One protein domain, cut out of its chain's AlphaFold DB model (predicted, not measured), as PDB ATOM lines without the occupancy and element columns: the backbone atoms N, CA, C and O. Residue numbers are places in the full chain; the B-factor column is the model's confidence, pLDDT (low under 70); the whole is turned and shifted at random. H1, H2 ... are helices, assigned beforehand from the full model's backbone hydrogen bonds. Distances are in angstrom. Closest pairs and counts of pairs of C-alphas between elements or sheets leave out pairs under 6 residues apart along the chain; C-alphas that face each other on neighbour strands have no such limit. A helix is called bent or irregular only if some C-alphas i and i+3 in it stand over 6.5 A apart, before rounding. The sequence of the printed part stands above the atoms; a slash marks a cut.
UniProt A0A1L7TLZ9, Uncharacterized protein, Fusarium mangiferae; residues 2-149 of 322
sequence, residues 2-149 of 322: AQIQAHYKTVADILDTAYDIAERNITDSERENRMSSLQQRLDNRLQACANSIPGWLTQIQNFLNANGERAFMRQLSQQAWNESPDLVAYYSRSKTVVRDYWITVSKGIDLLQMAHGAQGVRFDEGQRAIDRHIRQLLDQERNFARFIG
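AT A GLANCE: This is residues 2 to 149 of the 322 residues of an uncharacterized protein of Fusarium mangiferae (UniProt A0A1L7TLZ9). Two helical arms meet as a wide V: the hairpin of H1 and H2a makes one arm, and H2b, H4 and H5, side by side, with H3 at their far end, make the other. The long helix H2 bends where the arms meet, with its longer part H2a in the first arm and its shorter part H2b in the second, while H4 reaches from the second arm to the hairpin. The printed part has 148 residues, with five named helices in the order H1, H2, H3, H4, H5 and no named strand; the class is all helix. The whole is loose, with a radius of gyration of the C-alphas of 19.7 A, and only just elongated, spanning 63 by 34 by 19 A.

HOW THE PARTS SIT: H2, residues 28 to 64, was assigned as one helix by its hydrogen bonds but is bent: C-alphas 51 and 54 are 7.2 A apart, and its arms H2a, residues 28 to 51, and H2b, residues 54 to 64, stand at a steep tilt of 48 degrees. H1, residues 2 to 23, forms a helical hairpin with H2a, at a shallow tilt of 16 degrees, opposite ways; their closest C-alphas, of Ile 14 and Leu 38, are 6.5 A apart. H4, residues 87 to 117, touches H2a with its residues 111 to 116 alone, closest at the C-alphas of Leu 46 and Ala 115, 4.9 A, at a steep tilt of 63 degrees. H4 touches H1 with its residues 104 to 111 alone, closest at Ile 4 and Gly 108, C-alphas 6.0 A apart. H2b, H3, residues 72 to 83, H4 and H5, residues 126 to 148, form a bundle, a group of helices packed together. H4 and H5 are a hairpin at a shallow tilt of 4 degrees; the closest C-alphas, of His 116 and Gly 126, are 5.9 A apart. H2b touches H4, closest at the C-alphas of Leu 57 and Val 105, 6.4 A. H3 and H4 form another hairpin, closest at the C-alphas of Ala 80 and Tyr 90, 5.4 A. H2b and H3 only just touch, only at the corner, with 3 pairs of C-alphas within 8 A, the closest those of Leu 64 and Phe 72, 5.5 A. H1 and H5 are apart. Every O i to N i+4 pair is within hydrogen-bond range in H1, H2a, H2b, H3 and H5, and 25 of 27 are in H4.

IN THESE COORDINATES: H2a measures 34.3 A from first to last C-alpha, H1 31.6 A, H4 43.0 A and H5 33.9 A. H1 begins at C-alpha 2, (105.713, 144.055, 88.126), and H5 ends at C-alpha 148, (93.803, 125.848, 103.649). H4 has a kink of 34 degrees near residue 97.

THE WHOLE: The C-alphas farthest apart, of Thr 27 and Glu 69, are 64.0 A apart. Residues 23 to 29 stand free. The printed part has no cut, and no link is long. Residues 67 to 70 have pLDDT under 70.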
ATOM      1  N   ALA A   2     105.496 142.607  88.297       87.62
ATOM      2  CA  ALA A   2     105.713 144.055  88.126       87.62
ATOM      3  C   ALA A   2     105.396 144.582  86.709       87.62
ATOM      4  O   ALA A   2     104.855 145.670  86.556       87.62
ATOM      5  N   GLN A   3     105.664 143.781  85.672       91.62
ATOM      6  CA  GLN A   3     105.347 144.136  84.286       91.62
ATOM      7  C   GLN A   3     103.836 144.298  84.052       91.62
ATOM      8  O   GLN A   3     103.417 145.337  83.557       91.62
ATOM      9  N   ILE A   4     103.005 143.335  84.474       93.38
ATOM     10  CA  ILE A   4     101.538 143.442  84.356       93.38
ATOM     11  C   ILE A   4     101.031 144.674  85.113       93.38
ATOM     12  O   ILE A   4     100.226 145.432  84.582       93.38
ATOM     13  N   GLN A   5     101.549 144.925  86.318       92.62
ATOM     14  CA  GLN A   5     101.182 146.109  87.100       92.62
ATOM     15  C   GLN A   5     101.563 147.416  86.393       92.62
ATOM     16  O   GLN A   5     100.766 148.350  86.380       92.62
ATOM     17  N   ALA A   6     102.738 147.478  85.762       93.38
ATOM     18  CA  ALA A   6     103.156 148.633  84.975       93.38
ATOM     19  C   ALA A   6     102.267 148.834  83.737       93.38
ATOM     20  O   ALA A   6     101.909 149.963  83.420       93.38
ATOM     21  N   HIS A   7     101.873 147.758  83.048       94.25
ATOM     22  CA  HIS A   7     100.900 147.831  81.954       94.25
ATOM     23  C   HIS A   7      99.552 148.361  82.425       94.25
ATOM     24  O   HIS A   7      99.044 149.309  81.829       94.25
ATOM     25  N   TYR A   8      99.043 147.816  83.526       94.38
ATOM     26  CA  TYR A   8      97.778 148.227  84.118       94.38
ATOM     27  C   TYR A   8      97.791 149.704  84.510       94.38
ATOM     28  O   TYR A   8      96.893 150.445  84.132       94.38
ATOM     29  N   LYS A   9      98.852 150.150  85.195       95.56
ATOM     30  CA  LYS A   9      99.010 151.551  85.591       95.56
ATOM     31  C   LYS A   9      99.050 152.483  84.381       95.56
ATOM     32  O   LYS A   9      98.317 153.453  84.358       95.56
ATOM     33  N   THR A  10      99.843 152.172  83.353       95.31
ATOM     34  CA  THR A  10      99.907 153.023  82.154       95.31
ATOM     35  C   THR A  10      98.559 153.135  81.444       95.31
ATOM     36  O   THR A  10      98.236 154.206  80.946       95.31
ATOM     37  N   VAL A  11      97.788 152.044  81.361       94.88
ATOM     38  CA  VAL A  11      96.446 152.084  80.759       94.88
ATOM     39  C   VAL A  11      95.502 152.925  81.616       94.88
ATOM     40  O   VAL A  11      94.833 153.793  81.066       94.88
ATOM     41  N   ALA A  12      95.504 152.735  82.939       94.19
ATOM     42  CA  ALA A  12      94.724 153.557  83.863       94.19
ATOM     43  C   ALA A  12      95.075 155.049  83.734       94.19
ATOM     44  O   ALA A  12      94.188 155.850  83.481       94.19
ATOM     45  N   ASP A  13      96.365 155.408  83.750       95.88
ATOM     46  CA  ASP A  13      96.822 156.798  83.610       95.88
ATOM     47  C   ASP A  13      96.349 157.435  82.280       95.88
ATOM     48  O   ASP A  13      96.035 158.626  82.225       95.88
ATOM     49  N   ILE A  14      96.298 156.662  81.183       94.44
ATOM     50  CA  ILE A  14      95.783 157.135  79.884       94.44
ATOM     51  C   ILE A  14      94.275 157.403  79.962       94.44
ATOM     52  O   ILE A  14      93.831 158.445  79.477       94.44
ATOM     53  N   LEU A  15      93.508 156.488  80.560       92.62
ATOM     54  CA  LEU A  15      92.057 156.621  80.719       92.62
ATOM     55  C   LEU A  15      91.697 157.782  81.655       92.62
ATOM     56  O   LEU A  15      90.830 158.579  81.310       92.62
ATOM     57  N   ASP A  16      92.419 157.936  82.763       93.31
ATOM     58  CA  ASP A  16      92.251 159.054  83.696       93.31
ATOM     59  C   ASP A  16      92.544 160.390  82.998       93.31
ATOM     60  O   ASP A  16      91.767 161.336  83.090       93.31
ATOM     61  N   THR A  17      93.611 160.457  82.193       92.56
ATOM     62  CA  THR A  17      93.917 161.664  81.403       92.56
ATOM     63  C   THR A  17      92.820 161.967  80.374       92.56
ATOM     64  O   THR A  17      92.517 163.134  80.119       92.56
ATOM     65  N   ALA A  18      92.232 160.940  79.752       90.12
ATOM     66  CA  ALA A  18      91.132 161.117  78.805       90.12
ATOM     67  C   ALA A  18      89.878 161.659  79.506       90.12
ATOM     68  O   ALA A  18      89.238 162.576  78.987       90.12
ATOM     69  N   TYR A  19      89.575 161.140  80.697       89.69
ATOM     70  CA  TYR A  19      88.474 161.602  81.535       89.69
ATOM     71  C   TYR A  19      88.663 163.072  81.948       89.69
ATOM     72  O   TYR A  19      87.796 163.905  81.690       89.69
ATOM     73  N   ASP A  20      89.854 163.426  82.436       90.00
ATOM     74  CA  ASP A  20      90.232 164.802  82.774       90.00
ATOM     75  C   ASP A  20      90.066 165.783  81.606       90.00
ATOM     76  O   ASP A  20      89.728 166.948  81.798       90.00
ATOM     77  N   ILE A  21      90.375 165.357  80.378       88.06
ATOM     78  CA  ILE A  21      90.234 166.205  79.187       88.06
ATOM     79  C   ILE A  21      88.765 166.498  78.890       88.06
ATOM     80  O   ILE A  21      88.458 167.598  78.426       88.06
ATOM     81  N   ALA A  22      87.874 165.544  79.161       78.38
ATOM     82  CA  ALA A  22      86.440 165.721  78.975       78.38
ATOM     83  C   ALA A  22      85.875 166.827  79.887       78.38
ATOM     84  O   ALA A  22      84.966 167.544  79.479       78.38
ATOM     85  N   GLU A  23      86.455 167.015  81.076       83.56
ATOM     86  CA  GLU A  23      86.018 168.018  82.059       83.56
ATOM     87  C   GLU A  23      86.666 169.403  81.868       83.56
ATOM     88  O   GLU A  23      86.264 170.385  82.497       83.56
ATOM     89  N   ARG A  24      87.674 169.526  80.995       84.88
ATOM     90  CA  ARG A  24      88.410 170.783  80.796       84.88
ATOM     91  C   ARG A  24      87.724 171.711  79.799       84.88
ATOM     92  O   ARG A  24      87.256 171.304  78.736       84.88
ATOM     93  N   ASN A  25      87.788 173.008  80.102       81.38
ATOM     94  CA  ASN A  25      87.317 174.070  79.218       81.38
ATOM     95  C   ASN A  25      88.373 174.380  78.136       81.38
ATOM     96  O   ASN A  25      89.134 175.340  78.240       81.38
ATOM     97  N   ILE A  26      88.470 173.492  77.147       88.19
ATOM     98  CA  ILE A  26      89.353 173.598  75.974       88.19
ATOM     99  C   ILE A  26      88.530 173.640  74.688       88.19
ATOM    100  O   ILE A  26      87.364 173.239  74.678       88.19
ATOM    101  N   THR A  27      89.142 174.107  73.600       90.12
ATOM    102  CA  THR A  27      88.477 174.147  72.293       90.12
ATOM    103  C   THR A  27      88.219 172.737  71.758       90.12
ATOM    104  O   THR A  27      88.953 171.797  72.070       90.12
ATOM    105  N   ASP A  28      87.199 172.579  70.911       87.56
ATOM    106  CA  ASP A  28      86.856 171.271  70.338       87.56
ATOM    107  C   ASP A  28      88.010 170.691  69.508       87.56
ATOM    108  O   ASP A  28      88.319 169.508  69.625       87.56
ATOM    109  N   SER A  29      88.727 171.542  68.764       88.62
ATOM    110  CA  SER A  29      89.905 171.125  67.995       88.62
ATOM    111  C   SER A  29      91.050 170.630  68.889       88.62
ATOM    112  O   SER A  29      91.697 169.626  68.586       88.62
ATOM    113  N   GLU A  30      91.312 171.292  70.018       88.75
ATOM    114  CA  GLU A  30      92.314 170.822  70.980       88.75
ATOM    115  C   GLU A  30      91.877 169.532  71.675       88.75
ATOM    116  O   GLU A  30      92.711 168.653  71.912       88.75
ATOM    117  N   ARG A  31      90.583 169.406  71.991       89.62
ATOM    118  CA  ARG A  31      90.014 168.196  72.588       89.62
ATOM    119  C   ARG A  31      90.195 167.006  71.654       89.62
ATOM    120  O   ARG A  31      90.716 165.983  72.089       89.62
ATOM    121  N   GLU A  32      89.832 167.157  70.386       90.31
ATOM    122  CA  GLU A  32      89.944 166.113  69.368       90.31
ATOM    123  C   GLU A  32      91.401 165.684  69.150       90.31
ATOM    124  O   GLU A  32      91.713 164.496  69.227       90.31
ATOM    125  N   ASN A  33      92.322 166.643  69.002       91.19
ATOM    126  CA  ASN A  33      93.749 166.352  68.844       91.19
ATOM    127  C   ASN A  33      94.324 165.575  70.041       91.19
ATOM    128  O   ASN A  33      95.051 164.592  69.873       91.19
ATOM    129  N   ARG A  34      93.990 165.991  71.271       91.69
ATOM    130  CA  ARG A  34      94.456 165.303  72.484       91.69
ATOM    131  C   ARG A  34      93.830 163.923  72.627       91.69
ATOM    132  O   ARG A  34      94.541 162.981  72.975       91.69
ATOM    133  N   MET A  35      92.539 163.791  72.331       91.38
ATOM    134  CA  MET A  35      91.836 162.514  72.408       91.38
ATOM    135  C   MET A  35      92.377 161.521  71.377       91.38
ATOM    136  O   MET A  35      92.663 160.381  71.726       91.38
ATOM    137  N   SER A  36      92.644 161.967  70.146       91.88
ATOM    138  CA  SER A  36      93.278 161.140  69.114       91.88
ATOM    139  C   SER A  36      94.677 160.672  69.530       91.88
ATOM    140  O   SER A  36      95.035 159.513  69.316       91.88
ATOM    141  N   SER A  37      95.480 161.543  70.153       93.44
ATOM    142  CA  SER A  37      96.801 161.156  70.669       93.44
ATOM    143  C   SER A  37      96.701 160.117  71.792       93.44
ATOM    144  O   SER A  37      97.476 159.157  71.824       93.44
ATOM    145  N   LEU A  38      95.740 160.278  72.707       94.06
ATOM    146  CA  LEU A  38      95.497 159.311  73.778       94.06
ATOM    147  C   LEU A  38      94.995 157.976  73.238       94.06
ATOM    148  O   LEU A  38      95.493 156.945  73.683       94.06
ATOM    149  N   GLN A  39      94.106 157.993  72.245       93.44
ATOM    150  CA  GLN A  39      93.626 156.789  71.573       93.44
ATOM    151  C   GLN A  39      94.792 156.008  70.957       93.44
ATOM    152  O   GLN A  39      94.961 154.828  71.246       93.44
ATOM    153  N   GLN A  40      95.681 156.677  70.215       94.12
ATOM    154  CA  GLN A  40      96.857 156.023  69.636       94.12
ATOM    155  C   GLN A  40      97.785 155.434  70.712       94.12
ATOM    156  O   GLN A  40      98.322 154.334  70.560       94.12
ATOM    157  N   ARG A  41      97.993 156.154  71.822       95.25
ATOM    158  CA  ARG A  41      98.787 155.653  72.957       95.25
ATOM    159  C   ARG A  41      98.127 154.443  73.618       95.25
ATOM    160  O   ARG A  41      98.844 153.512  73.990       95.25
ATOM    161  N   LEU A  42      96.803 154.457  73.757       95.56
ATOM    162  CA  LEU A  42      96.024 153.354  74.301       95.56
ATOM    163  C   LEU A  42      96.134 152.124  73.399       95.56
ATOM    164  O   LEU A  42      96.538 151.072  73.885       95.56
ATOM    165  N   ASP A  43      95.888 152.270  72.097       95.19
ATOM    166  CA  ASP A  43      95.967 151.179  71.120       95.19
ATOM    167  C   ASP A  43      97.361 150.547  71.102       95.19
ATOM    168  O   ASP A  43      97.503 149.331  71.235       95.19
ATOM    169  N   ASN A  44      98.417 151.369  71.067       95.62
ATOM    170  CA  ASN A  44      99.796 150.886  71.154       95.62
ATOM    171  C   ASN A  44     100.050 150.100  72.450       95.62
ATOM    172  O   ASN A  44     100.730 149.068  72.450       95.62
ATOM    173  N   ARG A  45      99.513 150.579  73.580       96.12
ATOM    174  CA  ARG A  45      99.698 149.921  74.875       96.12
ATOM    175  C   ARG A  45      98.922 148.612  74.959       96.12
ATOM    176  O   ARG A  45      99.481 147.628  75.443       96.12
ATOM    177  N   LEU A  46      97.686 148.585  74.473       96.94
ATOM    178  CA  LEU A  46      96.840 147.397  74.422       96.94
ATOM    179  C   LEU A  46      97.386 146.353  73.441       96.94
ATOM    180  O   LEU A  46      97.375 145.167  73.761       96.94
ATOM    181  N   GLN A  47      97.977 146.770  72.319       97.44
ATOM    182  CA  GLN A  47      98.692 145.863  71.422       97.44
ATOM    183  C   GLN A  47      99.886 145.205  72.126       97.44
ATOM    184  O   GLN A  47     100.083 143.993  72.028       97.44
ATOM    185  N   ALA A  48     100.664 145.970  72.899       95.81
ATOM    186  CA  ALA A  48     101.748 145.408  73.703       95.81
ATOM    187  C   ALA A  48     101.234 144.434  74.783       95.81
ATOM    188  O   ALA A  48     101.866 143.402  75.034       95.81
ATOM    189  N   CYS A  49     100.086 144.743  75.401       96.06
ATOM    190  CA  CYS A  49      99.392 143.856  76.336       96.06
ATOM    191  C   CYS A  49      99.002 142.528  75.669       96.06
ATOM    192  O   CYS A  49      99.380 141.475  76.183       96.06
ATOM    193  N   ALA A  50      98.328 142.572  74.514       96.31
ATOM    194  CA  ALA A  50      97.919 141.393  73.747       96.31
ATOM    195  C   ALA A  50      99.104 140.476  73.404       96.31
ATOM    196  O   ALA A  50      98.992 139.255  73.488       96.31
ATOM    197  N   ASN A  51     100.261 141.067  73.092       95.44
ATOM    198  CA  ASN A  51     101.461 140.320  72.713       95.44
ATOM    199  C   ASN A  51     102.177 139.654  73.903       95.44
ATOM    200  O   ASN A  51     102.834 138.631  73.727       95.44
ATOM    201  N   SER A  52     102.099 140.239  75.106       94.88
ATOM    202  CA  SER A  52     103.019 139.896  76.209       94.88
ATOM    203  C   SER A  52     102.325 139.272  77.421       94.88
ATOM    204  O   SER A  52     102.852 138.346  78.042       94.88
ATOM    205  N   ILE A  53     101.127 139.757  77.766       96.00
ATOM    206  CA  ILE A  53     100.404 139.342  78.974       96.00
ATOM    207  C   ILE A  53     100.038 137.853  78.975       96.00
ATOM    208  O   ILE A  53     100.232 137.240  80.026       96.00
ATOM    209  N   PRO A  54      99.590 137.217  77.869       95.94
ATOM    210  CA  PRO A  54      99.254 135.791  77.899       95.94
ATOM    211  C   PRO A  54     100.445 134.922  78.330       95.94
ATOM    212  O   PRO A  54     100.306 133.993  79.133       95.94
ATOM    213  N   GLY A  55     101.649 135.273  77.866       94.50
ATOM    214  CA  GLY A  55     102.893 134.618  78.264       94.50
ATOM    215  C   GLY A  55     103.199 134.806  79.751       94.50
ATOM    216  O   GLY A  55     103.497 133.836  80.448       94.50
ATOM    217  N   TRP A  56     103.068 136.027  80.272       96.00
ATOM    218  CA  TRP A  56     103.288 136.303  81.697       96.00
ATOM    219  C   TRP A  56     102.264 135.622  82.608       96.00
ATOM    220  O   TRP A  56     102.642 135.090  83.651       96.00
ATOM    221  N   LEU A  57     100.988 135.594  82.218       95.31
ATOM    222  CA  LEU A  57      99.948 134.871  82.952       95.31
ATOM    223  C   LEU A  57     100.228 133.366  82.962       95.31
ATOM    224  O   LEU A  57     100.100 132.726  84.003       95.31
ATOM    225  N   THR A  58     100.698 132.812  81.843       92.69
ATOM    226  CA  THR A  58     101.120 131.406  81.765       92.69
ATOM    227  C   THR A  58     102.301 131.115  82.693       92.69
ATOM    228  O   THR A  58     102.300 130.100  83.387       92.69
ATOM    229  N   GLN A  59     103.291 132.010  82.775       92.12
ATOM    230  CA  GLN A  59     104.417 131.862  83.707       92.12
ATOM    231  C   GLN A  59     103.960 131.881  85.171       92.12
ATOM    232  O   GLN A  59     104.392 131.033  85.952       92.12
ATOM    233  N   ILE A  60     103.065 132.809  85.534       91.38
ATOM    234  CA  ILE A  60     102.477 132.861  86.880       91.38
ATOM    235  C   ILE A  60     101.729 131.558  87.169       91.38
ATOM    236  O   ILE A  60     101.948 130.948  88.211       91.38
ATOM    237  N   GLN A  61     100.903 131.089  86.232       89.00
ATOM    238  CA  GLN A  61     100.153 129.853  86.416       89.00
ATOM    239  C   GLN A  61     101.074 128.646  86.608       89.00
ATOM    240  O   GLN A  61     100.837 127.840  87.502       89.00
ATOM    241  N   ASN A  62     102.134 128.526  85.809       88.50
ATOM    242  CA  ASN A  62     103.095 127.430  85.924       88.50
ATOM    243  C   ASN A  62     103.820 127.440  87.274       88.50
ATOM    244  O   ASN A  62     104.070 126.379  87.840       88.50
ATOM    245  N   PHE A  63     104.127 128.626  87.805       88.00
ATOM    246  CA  PHE A  63     104.698 128.772  89.140       88.00
ATOM    247  C   PHE A  63     103.718 128.315  90.232       88.00
ATOM    248  O   PHE A  63     104.082 127.509  91.089       88.00
ATOM    249  N   LEU A  64     102.463 128.773  90.176       86.31
ATOM    250  CA  LEU A  64     101.442 128.437  91.175       86.31
ATOM    251  C   LEU A  64     101.038 126.950  91.134       86.31
ATOM    252  O   LEU A  64     100.810 126.345  92.181       86.31
ATOM    253  N   ASN A  65     101.008 126.348  89.941       79.25
ATOM    254  CA  ASN A  65     100.659 124.941  89.708       79.25
ATOM    255  C   ASN A  65     101.856 123.987  89.641       79.25
ATOM    256  O   ASN A  65     101.699 122.855  89.180       79.25
ATOM    257  N   ALA A  66     103.052 124.407  90.058       74.31
ATOM    258  CA  ALA A  66     104.219 123.534  90.017       74.31
ATOM    259  C   ALA A  66     103.925 122.195  90.730       74.31
ATOM    260  O   ALA A  66     103.561 122.169  91.907       74.31
ATOM    261  N   ASN A  67     104.061 121.076  90.011       64.25
ATOM    262  CA  ASN A  67     103.837 119.737  90.557       64.25
ATOM    263  C   ASN A  67     105.057 119.271  91.371       64.25
ATOM    264  O   ASN A  67     106.198 119.521  90.989       64.25
ATOM    265  N   GLY A  68     104.816 118.547  92.468       61.16
ATOM    266  CA  GLY A  68     105.859 117.908  93.282       61.16
ATOM    267  C   GLY A  68     105.826 118.291  94.763       61.16
ATOM    268  O   GLY A  68     104.917 118.972  95.239       61.16
ATOM    269  N   GLU A  69     106.835 117.847  95.517       53.50
ATOM    270  CA  GLU A  69     106.958 118.104  96.964       53.50
ATOM    271  C   GLU A  69     107.114 119.595  97.309       53.50
ATOM    272  O   GLU A  69     106.823 120.006  98.430       53.50
ATOM    273  N   ARG A  70     107.512 120.413  96.325       58.41
ATOM    274  CA  ARG A  70     107.695 121.868  96.428       58.41
ATOM    275  C   ARG A  70     106.585 122.684  95.751       58.41
ATOM    276  O   ARG A  70     106.820 123.830  95.391       58.41
ATOM    277  N   ALA A  71     105.394 122.114  95.555       82.44
ATOM    278  CA  ALA A  71     104.258 122.859  95.011       82.44
ATOM    279  C   ALA A  71     103.984 124.123  95.845       82.44
ATOM    280  O   ALA A  71     103.872 124.026  97.071       82.44
ATOM    281  N   PHE A  72     103.863 125.285  95.190       90.00
ATOM    282  CA  PHE A  72     103.759 126.598  95.843       90.00
ATOM    283  C   PHE A  72     102.726 126.604  96.976       90.00
ATOM    284  O   PHE A  72     103.058 126.923  98.115       90.00
ATOM    285  N   MET A  73     101.498 126.153  96.694       90.38
ATOM    286  CA  MET A  73     100.418 126.140  97.685       90.38
ATOM    287  C   MET A  73     100.692 125.218  98.871       90.38
ATOM    288  O   MET A  73     100.356 125.571  99.996       90.38
ATOM    289  N   ARG A  74     101.350 124.075  98.646       90.06
ATOM    290  CA  ARG A  74     101.737 123.150  99.719       90.06
ATOM    291  C   ARG A  74     102.784 123.780 100.630       90.06
ATOM    292  O   ARG A  74     102.669 123.691 101.850       90.06
ATOM    293  N   GLN A  75     103.804 124.405 100.041       91.31
ATOM    294  CA  GLN A  75     104.864 125.075 100.794       91.31
ATOM    295  C   GLN A  75     104.313 126.259 101.580       91.31
ATOM    296  O   GLN A  75     104.537 126.340 102.785       91.31
ATOM    297  N   LEU A  76     103.531 127.114 100.917       93.31
ATOM    298  CA  LEU A  76     102.868 128.249 101.542       93.31
ATOM    299  C   LEU A  76     101.993 127.796 102.709       93.31
ATOM    300  O   LEU A  76     102.137 128.309 103.815       93.31
ATOM    301  N   SER A  77     101.114 126.815 102.486       93.44
ATOM    302  CA  SER A  77     100.201 126.346 103.524       93.44
ATOM    303  C   SER A  77     100.957 125.735 104.699       93.44
ATOM    304  O   SER A  77     100.583 125.955 105.845       93.44
ATOM    305  N   GLN A  78     102.041 124.996 104.443       93.38
ATOM    306  CA  GLN A  78     102.847 124.399 105.504       93.38
ATOM    307  C   GLN A  78     103.611 125.456 106.305       93.38
ATOM    308  O   GLN A  78     103.641 125.388 107.533       93.38
ATOM    309  N   GLN A  79     104.221 126.430 105.628       94.44
ATOM    310  CA  GLN A  79     104.957 127.510 106.273       94.44
ATOM    311  C   GLN A  79     104.021 128.392 107.102       94.44
ATOM    312  O   GLN A  79     104.253 128.573 108.297       94.44
ATOM    313  N   ALA A  80     102.925 128.865 106.503       95.38
ATOM    314  CA  ALA A  80     101.924 129.659 107.201       95.38
ATOM    315  C   ALA A  80     101.362 128.886 108.395       95.38
ATOM    316  O   ALA A  80     101.217 129.453 109.475       95.38
ATOM    317  N   TRP A  81     101.094 127.587 108.239       93.94
ATOM    318  CA  TRP A  81     100.655 126.756 109.350       93.94
ATOM    319  C   TRP A  81     101.718 126.699 110.450       93.94
ATOM    320  O   TRP A  81     101.386 126.966 111.594       93.94
ATOM    321  N   ASN A  82     102.989 126.429 110.146       90.50
ATOM    322  CA  ASN A  82     104.059 126.357 111.152       90.50
ATOM    323  C   ASN A  82     104.220 127.665 111.947       90.50
ATOM    324  O   ASN A  82     104.373 127.627 113.166       90.50
ATOM    325  N   GLU A  83     104.165 128.808 111.265       92.81
ATOM    326  CA  GLU A  83     104.430 130.131 111.846       92.81
ATOM    327  C   GLU A  83     103.226 130.747 112.566       92.81
ATOM    328  O   GLU A  83     103.379 131.702 113.328       92.81
ATOM    329  N   SER A  84     102.020 130.229 112.331       93.19
ATOM    330  CA  SER A  84     100.803 130.832 112.872       93.19
ATOM    331  C   SER A  84     100.455 130.302 114.258       93.19
ATOM    332  O   SER A  84     100.486 129.083 114.472       93.19
ATOM    333  N   PRO A  85     100.058 131.172 115.199       89.00
ATOM    334  CA  PRO A  85      99.547 130.729 116.491       89.00
ATOM    335  C   PRO A  85      98.195 130.009 116.364       89.00
ATOM    336  O   PRO A  85      98.009 128.983 117.009       89.00
ATOM    337  N   ASP A  86      97.303 130.478 115.488       90.75
ATOM    338  CA  ASP A  86      95.921 130.001 115.325       90.75
ATOM    339  C   ASP A  86      95.445 130.023 113.862       90.75
ATOM    340  O   ASP A  86      96.208 130.307 112.934       90.75
ATOM    341  N   LEU A  87      94.170 129.679 113.664       92.12
ATOM    342  CA  LEU A  87      93.487 129.605 112.379       92.12
ATOM    343  C   LEU A  87      93.363 130.965 111.683       92.12
ATOM    344  O   LEU A  87      93.454 131.002 110.456       92.12
ATOM    345  N   VAL A  88      93.191 132.067 112.425       95.19
ATOM    346  CA  VAL A  88      93.001 133.406 111.840       95.19
ATOM    347  C   VAL A  88      94.320 133.897 111.266       95.19
ATOM    348  O   VAL A  88      94.365 134.303 110.103       95.19
ATOM    349  N   ALA A  89      95.412 133.758 112.021       96.25
ATOM    350  CA  ALA A  89      96.750 134.053 111.521       96.25
ATOM    351  C   ALA A  89      97.145 133.133 110.363       96.25
ATOM    352  O   ALA A  89      97.691 133.606 109.364       96.25
ATOM    353  N   TYR A  90      96.815 131.843 110.453       96.00
ATOM    354  CA  TYR A  90      97.096 130.874 109.395       96.00
ATOM    355  C   TYR A  90      96.398 131.225 108.079       96.00
ATOM    356  O   TYR A  90      97.055 131.305 107.034       96.00
ATOM    357  N   TYR A  91      95.089 131.474 108.129       96.44
ATOM    358  CA  TYR A  91      94.322 131.915 106.972       96.44
ATOM    359  C   TYR A  91      94.863 133.244 106.439       96.44
ATOM    360  O   TYR A  91      95.168 133.338 105.253       96.44
ATOM    361  N   SER A  92      95.053 134.240 107.306       96.81
ATOM    362  CA  SER A  92      95.435 135.596 106.897       96.81
ATOM    363  C   SER A  92      96.811 135.632 106.238       96.81
ATOM    364  O   SER A  92      96.957 136.213 105.168       96.81
ATOM    365  N   ARG A  93      97.814 134.938 106.796       96.00
ATOM    366  CA  ARG A  93      99.146 134.811 106.173       96.00
ATOM    367  C   ARG A  93      99.066 134.144 104.806       96.00
ATOM    368  O   ARG A  93      99.655 134.634 103.845       96.00
ATOM    369  N   SER A  94      98.305 133.055 104.709       95.25
ATOM    370  CA  SER A  94      98.124 132.332 103.449       95.25
ATOM    371  C   SER A  94      97.418 133.197 102.399       95.25
ATOM    372  O   SER A  94      97.856 133.269 101.251       95.25
ATOM    373  N   LYS A  95      96.337 133.881 102.794       95.06
ATOM    374  CA  LYS A  95      95.517 134.722 101.919       95.06
ATOM    375  C   LYS A  95      96.294 135.939 101.434       95.06
ATOM    376  O   LYS A  95      96.237 136.219 100.245       95.06
ATOM    377  N   THR A  96      97.045 136.620 102.302       93.50
ATOM    378  CA  THR A  96      97.843 137.801 101.931       93.50
ATOM    379  C   THR A  96      98.824 137.481 100.810       93.50
ATOM    380  O   THR A  96      98.827 138.173  99.798       93.50
ATOM    381  N   VAL A  97      99.590 136.390 100.932       91.44
ATOM    382  CA  VAL A  97     100.570 136.009  99.902       91.44
ATOM    383  C   VAL A  97      99.886 135.697  98.570       91.44
ATOM    384  O   VAL A  97     100.338 136.146  97.523       91.44
ATOM    385  N   VAL A  98      98.794 134.932  98.590       92.25
ATOM    386  CA  VAL A  98      98.101 134.492  97.367       92.25
ATOM    387  C   VAL A  98      97.340 135.635  96.697       92.25
ATOM    388  O   VAL A  98      97.271 135.701  95.468       92.25
ATOM    389  N   ARG A  99      96.811 136.571  97.490       91.69
ATOM    390  CA  ARG A  99      96.034 137.714  97.005       91.69
ATOM    391  C   ARG A  99      96.834 138.588  96.043       91.69
ATOM    392  O   ARG A  99      96.273 139.023  95.044       91.69
ATOM    393  N   ASP A 100      98.127 138.787  96.281       89.56
ATOM    394  CA  ASP A 100      98.980 139.578  95.384       89.56
ATOM    395  C   ASP A 100      99.094 138.956  93.982       89.56
ATOM    396  O   ASP A 100      99.066 139.663  92.963       89.56
ATOM    397  N   TYR A 101      99.156 137.621  93.914       91.38
ATOM    398  CA  TYR A 101      99.137 136.890  92.649       91.38
ATOM    399  C   TYR A 101      97.775 137.001  91.975       91.38
ATOM    400  O   TYR A 101      97.724 137.345  90.796       91.38
ATOM    401  N   TRP A 102      96.684 136.762  92.707       92.69
ATOM    402  CA  TRP A 102      95.329 136.850  92.156       92.69
ATOM    403  C   TRP A 102      95.018 138.244  91.622       92.69
ATOM    404  O   TRP A 102      94.607 138.356  90.475       92.69
ATOM    405  N   ILE A 103      95.329 139.307  92.372       94.00
ATOM    406  CA  ILE A 103      95.171 140.694  91.904       94.00
ATOM    407  C   ILE A 103      95.963 140.921  90.615       94.00
ATOM    408  O   ILE A 103      95.471 141.547  89.679       94.00
ATOM    409  N   THR A 104      97.200 140.427  90.549       94.44
ATOM    410  CA  THR A 104      98.031 140.592  89.353       94.44
ATOM    411  C   THR A 104      97.466 139.821  88.155       94.44
ATOM    412  O   THR A 104      97.489 140.338  87.040       94.44
ATOM    413  N   VAL A 105      96.946 138.611  88.369       94.88
ATOM    414  CA  VAL A 105      96.300 137.804  87.326       94.88
ATOM    415  C   VAL A 105      95.017 138.473  86.840       94.88
ATOM    416  O   VAL A 105      94.868 138.635  85.632       94.88
ATOM    417  N   SER A 106      94.151 138.940  87.745       95.81
ATOM    418  CA  SER A 106      92.927 139.680  87.409       95.81
ATOM    419  C   SER A 106      93.234 140.918  86.571       95.81
ATOM    420  O   SER A 106      92.709 141.045  85.474       95.81
ATOM    421  N   LYS A 107      94.199 141.748  86.992       97.00
ATOM    422  CA  LYS A 107      94.655 142.906  86.201       97.00
ATOM    423  C   LYS A 107      95.136 142.517  84.801       97.00
ATOM    424  O   LYS A 107      94.927 143.255  83.844       97.00
ATOM    425  N   GLY A 108      95.816 141.378  84.673       97.25
ATOM    426  CA  GLY A 108      96.227 140.854  83.372       97.25
ATOM    427  C   GLY A 108      95.036 140.439  82.509       97.25
ATOM    428  O   GLY A 108      95.014 140.763  81.326       97.25
ATOM    429  N   ILE A 109      94.044 139.763  83.092       97.31
ATOM    430  CA  ILE A 109      92.802 139.375  82.409       97.31
ATOM    431  C   ILE A 109      92.039 140.618  81.936       97.31
ATOM    432  O   ILE A 109      91.669 140.669  80.765       97.31
ATOM    433  N   ASP A 110      91.894 141.638  82.782       97.31
ATOM    434  CA  ASP A 110      91.220 142.895  82.434       97.31
ATOM    435  C   ASP A 110      91.899 143.579  81.238       97.31
ATOM    436  O   ASP A 110      91.244 143.999  80.285       97.31
ATOM    437  N   LEU A 111      93.237 143.625  81.226       97.50
ATOM    438  CA  LEU A 111      93.999 144.181  80.104       97.50
ATOM    439  C   LEU A 111      93.803 143.392  78.806       97.50
ATOM    440  O   LEU A 111      93.775 143.990  77.731       97.50
ATOM    441  N   LEU A 112      93.671 142.065  78.887       97.62
ATOM    442  CA  LEU A 112      93.363 141.237  77.721       97.62
ATOM    443  C   LEU A 112      91.932 141.462  77.227       97.62
ATOM    444  O   LEU A 112      91.720 141.489  76.019       97.62
ATOM    445  N   GLN A 113      90.968 141.662  78.129       97.38
ATOM    446  CA  GLN A 113      89.590 142.008  77.769       97.38
ATOM    447  C   GLN A 113      89.522 143.371  77.068       97.38
ATOM    448  O   GLN A 113      88.903 143.479  76.010       97.38
ATOM    449  N   MET A 114      90.225 144.384  77.589       96.44
ATOM    450  CA  MET A 114      90.340 145.694  76.937       96.44
ATOM    451  C   MET A 114      90.994 145.582  75.555       96.44
ATOM    452  O   MET A 114      90.487 146.141  74.587       96.44
ATOM    453  N   ALA A 115      92.091 144.826  75.443       96.25
ATOM    454  CA  ALA A 115      92.768 144.604  74.169       96.25
ATOM    455  C   ALA A 115      91.887 143.854  73.157       96.25
ATOM    456  O   ALA A 115      91.926 144.166  71.974       96.25
ATOM    457  N   HIS A 116      91.077 142.893  73.608       96.31
ATOM    458  CA  HIS A 116      90.158 142.158  72.742       96.31
ATOM    459  C   HIS A 116      89.017 143.035  72.205       96.31
ATOM    460  O   HIS A 116      88.597 142.848  71.067       96.31
ATOM    461  N   GLY A 117      88.526 143.981  73.012       93.69
ATOM    462  CA  GLY A 117      87.454 144.902  72.626       93.69
ATOM    463  C   GLY A 117      87.903 146.105  71.786       93.69
ATOM    464  O   GLY A 117      87.055 146.812  71.243       93.69
ATOM    465  N   ALA A 118      89.209 146.363  71.675       93.88
ATOM    466  CA  ALA A 118      89.741 147.523  70.965       93.88
ATOM    467  C   ALA A 118      89.836 147.282  69.447       93.88
ATOM    468  O   ALA A 118      90.447 146.319  68.992       93.88
ATOM    469  N   GLN A 119      89.285 148.200  68.647       87.25
ATOM    470  CA  GLN A 119      89.252 148.080  67.179       87.25
ATOM    471  C   GLN A 119      90.643 148.141  66.524       87.25
ATOM    472  O   GLN A 119      90.853 147.540  65.475       87.25
ATOM    473  N   GLY A 120      91.594 148.857  67.135       85.62
ATOM    474  CA  GLY A 120      92.959 149.023  66.628       85.62
ATOM    475  C   GLY A 120      93.939 147.921  67.042       85.62
ATOM    476  O   GLY A 120      95.124 148.019  66.726       85.62
ATOM    477  N   VAL A 121      93.481 146.894  67.767       93.00
ATOM    478  CA  VAL A 121      94.353 145.895  68.392       93.00
ATOM    479  C   VAL A 121      94.131 144.521  67.781       93.00
ATOM    480  O   VAL A 121      93.025 143.987  67.750       93.00
ATOM    481  N   ARG A 122      95.221 143.898  67.336       94.12
ATOM    482  CA  ARG A 122      95.219 142.515  66.870       94.12
ATOM    483  C   ARG A 122      95.579 141.578  68.018       94.12
ATOM    484  O   ARG A 122      96.719 141.570  68.481       94.12
ATOM    485  N   PHE A 123      94.620 140.756  68.437       94.50
ATOM    486  CA  PHE A 123      94.821 139.731  69.458       94.50
ATOM    487  C   PHE A 123      94.405 138.346  68.941       94.50
ATOM    488  O   PHE A 123      93.247 137.952  69.052       94.50
ATOM    489  N   ASP A 124      95.369 137.608  68.383       89.62
ATOM    490  CA  ASP A 124      95.118 136.367  67.632       89.62
ATOM    491  C   ASP A 124      94.521 135.228  68.484       89.62
ATOM    492  O   ASP A 124      93.670 134.482  68.003       89.62
ATOM    493  N   GLU A 125      94.920 135.089  69.756       87.62
ATOM    494  CA  GLU A 125      94.297 134.101  70.659       87.62
ATOM    495  C   GLU A 125      92.915 134.551  71.172       87.62
ATOM    496  O   GLU A 125      92.069 133.707  71.490       87.62
ATOM    497  N   GLY A 126      92.684 135.867  71.243       92.81
ATOM    498  CA  GLY A 126      91.397 136.488  71.560       92.81
ATOM    499  C   GLY A 126      90.723 135.944  72.822       92.81
ATOM    500  O   GLY A 126      91.361 135.635  73.835       92.81
ATOM    501  N   GLN A 127      89.402 135.774  72.737       95.75
ATOM    502  CA  GLN A 127      88.562 135.273  73.827       95.75
ATOM    503  C   GLN A 127      89.034 133.927  74.403       95.75
ATOM    504  O   GLN A 127      88.946 133.705  75.609       95.75
ATOM    505  N   ARG A 128      89.608 133.033  73.582       95.31
ATOM    506  CA  ARG A 128      90.051 131.708  74.054       95.31
ATOM    507  C   ARG A 128      91.164 131.808  75.098       95.31
ATOM    508  O   ARG A 128      91.178 131.019  76.046       95.31
ATOM    509  N   ALA A 129      92.090 132.755  74.937       94.06
ATOM    510  CA  ALA A 129      93.132 133.008  75.931       94.06
ATOM    511  C   ALA A 129      92.549 133.579  77.229       94.06
ATOM    512  O   ALA A 129      92.945 133.144  78.313       94.06
ATOM    513  N   ILE A 130      91.585 134.498  77.124       97.44
ATOM    514  CA  ILE A 130      90.888 135.099  78.270       97.44
ATOM    515  C   ILE A 130      90.179 134.007  79.082       97.44
ATOM    516  O   ILE A 130      90.461 133.839  80.269       97.44
ATOM    517  N   ASP A 131      89.358 133.178  78.432       97.44
ATOM    518  CA  ASP A 131      88.617 132.087  79.080       97.44
ATOM    519  C   ASP A 131      89.543 131.050  79.728       97.44
ATOM    520  O   ASP A 131      89.223 130.446  80.757       97.44
ATOM    521  N   ARG A 132      90.708 130.794  79.121       95.31
ATOM    522  CA  ARG A 132      91.734 129.920  79.700       95.31
ATOM    523  C   ARG A 132      92.271 130.504  81.007       95.31
ATOM    524  O   ARG A 132      92.341 129.770  81.989       95.31
ATOM    525  N   HIS A 133      92.627 131.786  81.037       95.06
ATOM    526  CA  HIS A 133      93.177 132.421  82.236       95.06
ATOM    527  C   HIS A 133      92.130 132.622  83.342       95.06
ATOM    528  O   HIS A 133      92.461 132.445  84.513       95.06
ATOM    529  N   ILE A 134      90.862 132.869  82.995       96.12
ATOM    530  CA  ILE A 134      89.752 132.885  83.964       96.12
ATOM    531  C   ILE A 134      89.592 131.512  84.626       96.12
ATOM    532  O   ILE A 134      89.584 131.413  85.850       96.12
ATOM    533  N   ARG A 135      89.526 130.428  83.838       93.94
ATOM    534  CA  ARG A 135      89.436 129.063  84.392       93.94
ATOM    535  C   ARG A 135      90.623 128.732  85.290       93.94
ATOM    536  O   ARG A 135      90.443 128.177  86.365       93.94
ATOM    537  N   GLN A 136      91.823 129.121  84.869       91.38
ATOM    538  CA  GLN A 136      93.039 128.940  85.654       91.38
ATOM    539  C   GLN A 136      92.989 129.673  86.998       91.38
ATOM    540  O   GLN A 136      93.403 129.087  87.994       91.38
ATOM    541  N   LEU A 137      92.471 130.906  87.039       92.06
ATOM    542  CA  LEU A 137      92.275 131.661  88.280       92.06
ATOM    543  C   LEU A 137      91.280 130.955  89.214       92.06
ATOM    544  O   LEU A 137      91.589 130.754  90.386       92.06
ATOM    545  N   LEU A 138      90.141 130.497  88.689       91.38
ATOM    546  CA  LEU A 138      89.148 129.744  89.469       91.38
ATOM    547  C   LEU A 138      89.721 128.426  90.018       91.38
ATOM    548  O   LEU A 138      89.454 128.044  91.159       91.38
ATOM    549  N   ASP A 139      90.555 127.737  89.239       88.69
ATOM    550  CA  ASP A 139      91.255 126.541  89.710       88.69
ATOM    551  C   ASP A 139      92.276 126.871  90.814       88.69
ATOM    552  O   ASP A 139      92.443 126.073  91.741       88.69
ATOM    553  N   GLN A 140      92.915 128.051  90.790       88.19
ATOM    554  CA  GLN A 140      93.765 128.505  91.900       88.19
ATOM    555  C   GLN A 140      92.965 128.739  93.182       88.19
ATOM    556  O   GLN A 140      93.426 128.362  94.259       88.19
ATOM    557  N   GLU A 141      91.773 129.325  93.093       89.38
ATOM    558  CA  GLU A 141      90.896 129.521  94.254       89.38
ATOM    559  C   GLU A 141      90.463 128.184  94.865       89.38
ATOM    560  O   GLU A 141      90.540 127.992  96.081       89.38
ATOM    561  N   ARG A 142      90.113 127.205  94.025       89.25
ATOM    562  CA  ARG A 142      89.814 125.834  94.471       89.25
ATOM    563  C   ARG A 142      91.028 125.155  95.101       89.25
ATOM    564  O   ARG A 142      90.903 124.487  96.128       89.25
ATOM    565  N   ASN A 143      92.213 125.333  94.518       88.94
ATOM    566  CA  ASN A 143      93.454 124.815  95.090       88.94
ATOM    567  C   ASN A 143      93.751 125.464  96.448       88.94
ATOM    568  O   ASN A 143      94.102 124.758  97.392       88.94
ATOM    569  N   PHE A 144      93.548 126.775  96.589       91.81
ATOM    570  CA  PHE A 144      93.649 127.470  97.872       91.81
ATOM    571  C   PHE A 144      92.717 126.864  98.915       91.81
ATOM    572  O   PHE A 144      93.175 126.453  99.982       91.81
ATOM    573  N   ALA A 145      91.442 126.707  98.573       91.44
ATOM    574  CA  ALA A 145      90.454 126.077  99.436       91.44
ATOM    575  C   ALA A 145      90.863 124.666  99.885       91.44
ATOM    576  O   ALA A 145      90.751 124.325 101.062       91.44
ATOM    577  N   ARG A 146      91.433 123.868  98.977       90.00
ATOM    578  CA  ARG A 146      91.937 122.524  99.278       90.00
ATOM    579  C   ARG A 146      93.106 122.520 100.270       90.00
ATOM    580  O   ARG A 146      93.154 121.643 101.127       90.00
ATOM    581  N   PHE A 147      94.058 123.446 100.139       91.50
ATOM    582  CA  PHE A 147      95.262 123.481 100.983       91.50
ATOM    583  C   PHE A 147      95.064 124.203 102.316       91.50
ATOM    584  O   PHE A 147      95.787 123.910 103.264       91.50
ATOM    585  N   ILE A 148      94.113 125.132 102.403       92.38
ATOM    586  CA  ILE A 148      93.803 125.848 103.649       92.38
ATOM    587  C   ILE A 148      92.678 125.156 104.428       92.38
ATOM    588  O   ILE A 148      92.730 125.074 105.656       92.38
ATOM    589  N   GLY A 149      91.713 124.579 103.712       90.31
ATOM    590  CA  GLY A 149      90.542 123.903 104.254       90.31
ATOM    591  C   GLY A 149      89.331 124.833 104.283       90.31
ATOM    592  O   GLY A 149      89.387 125.910 104.874       90.31
TER     593      GLY A 149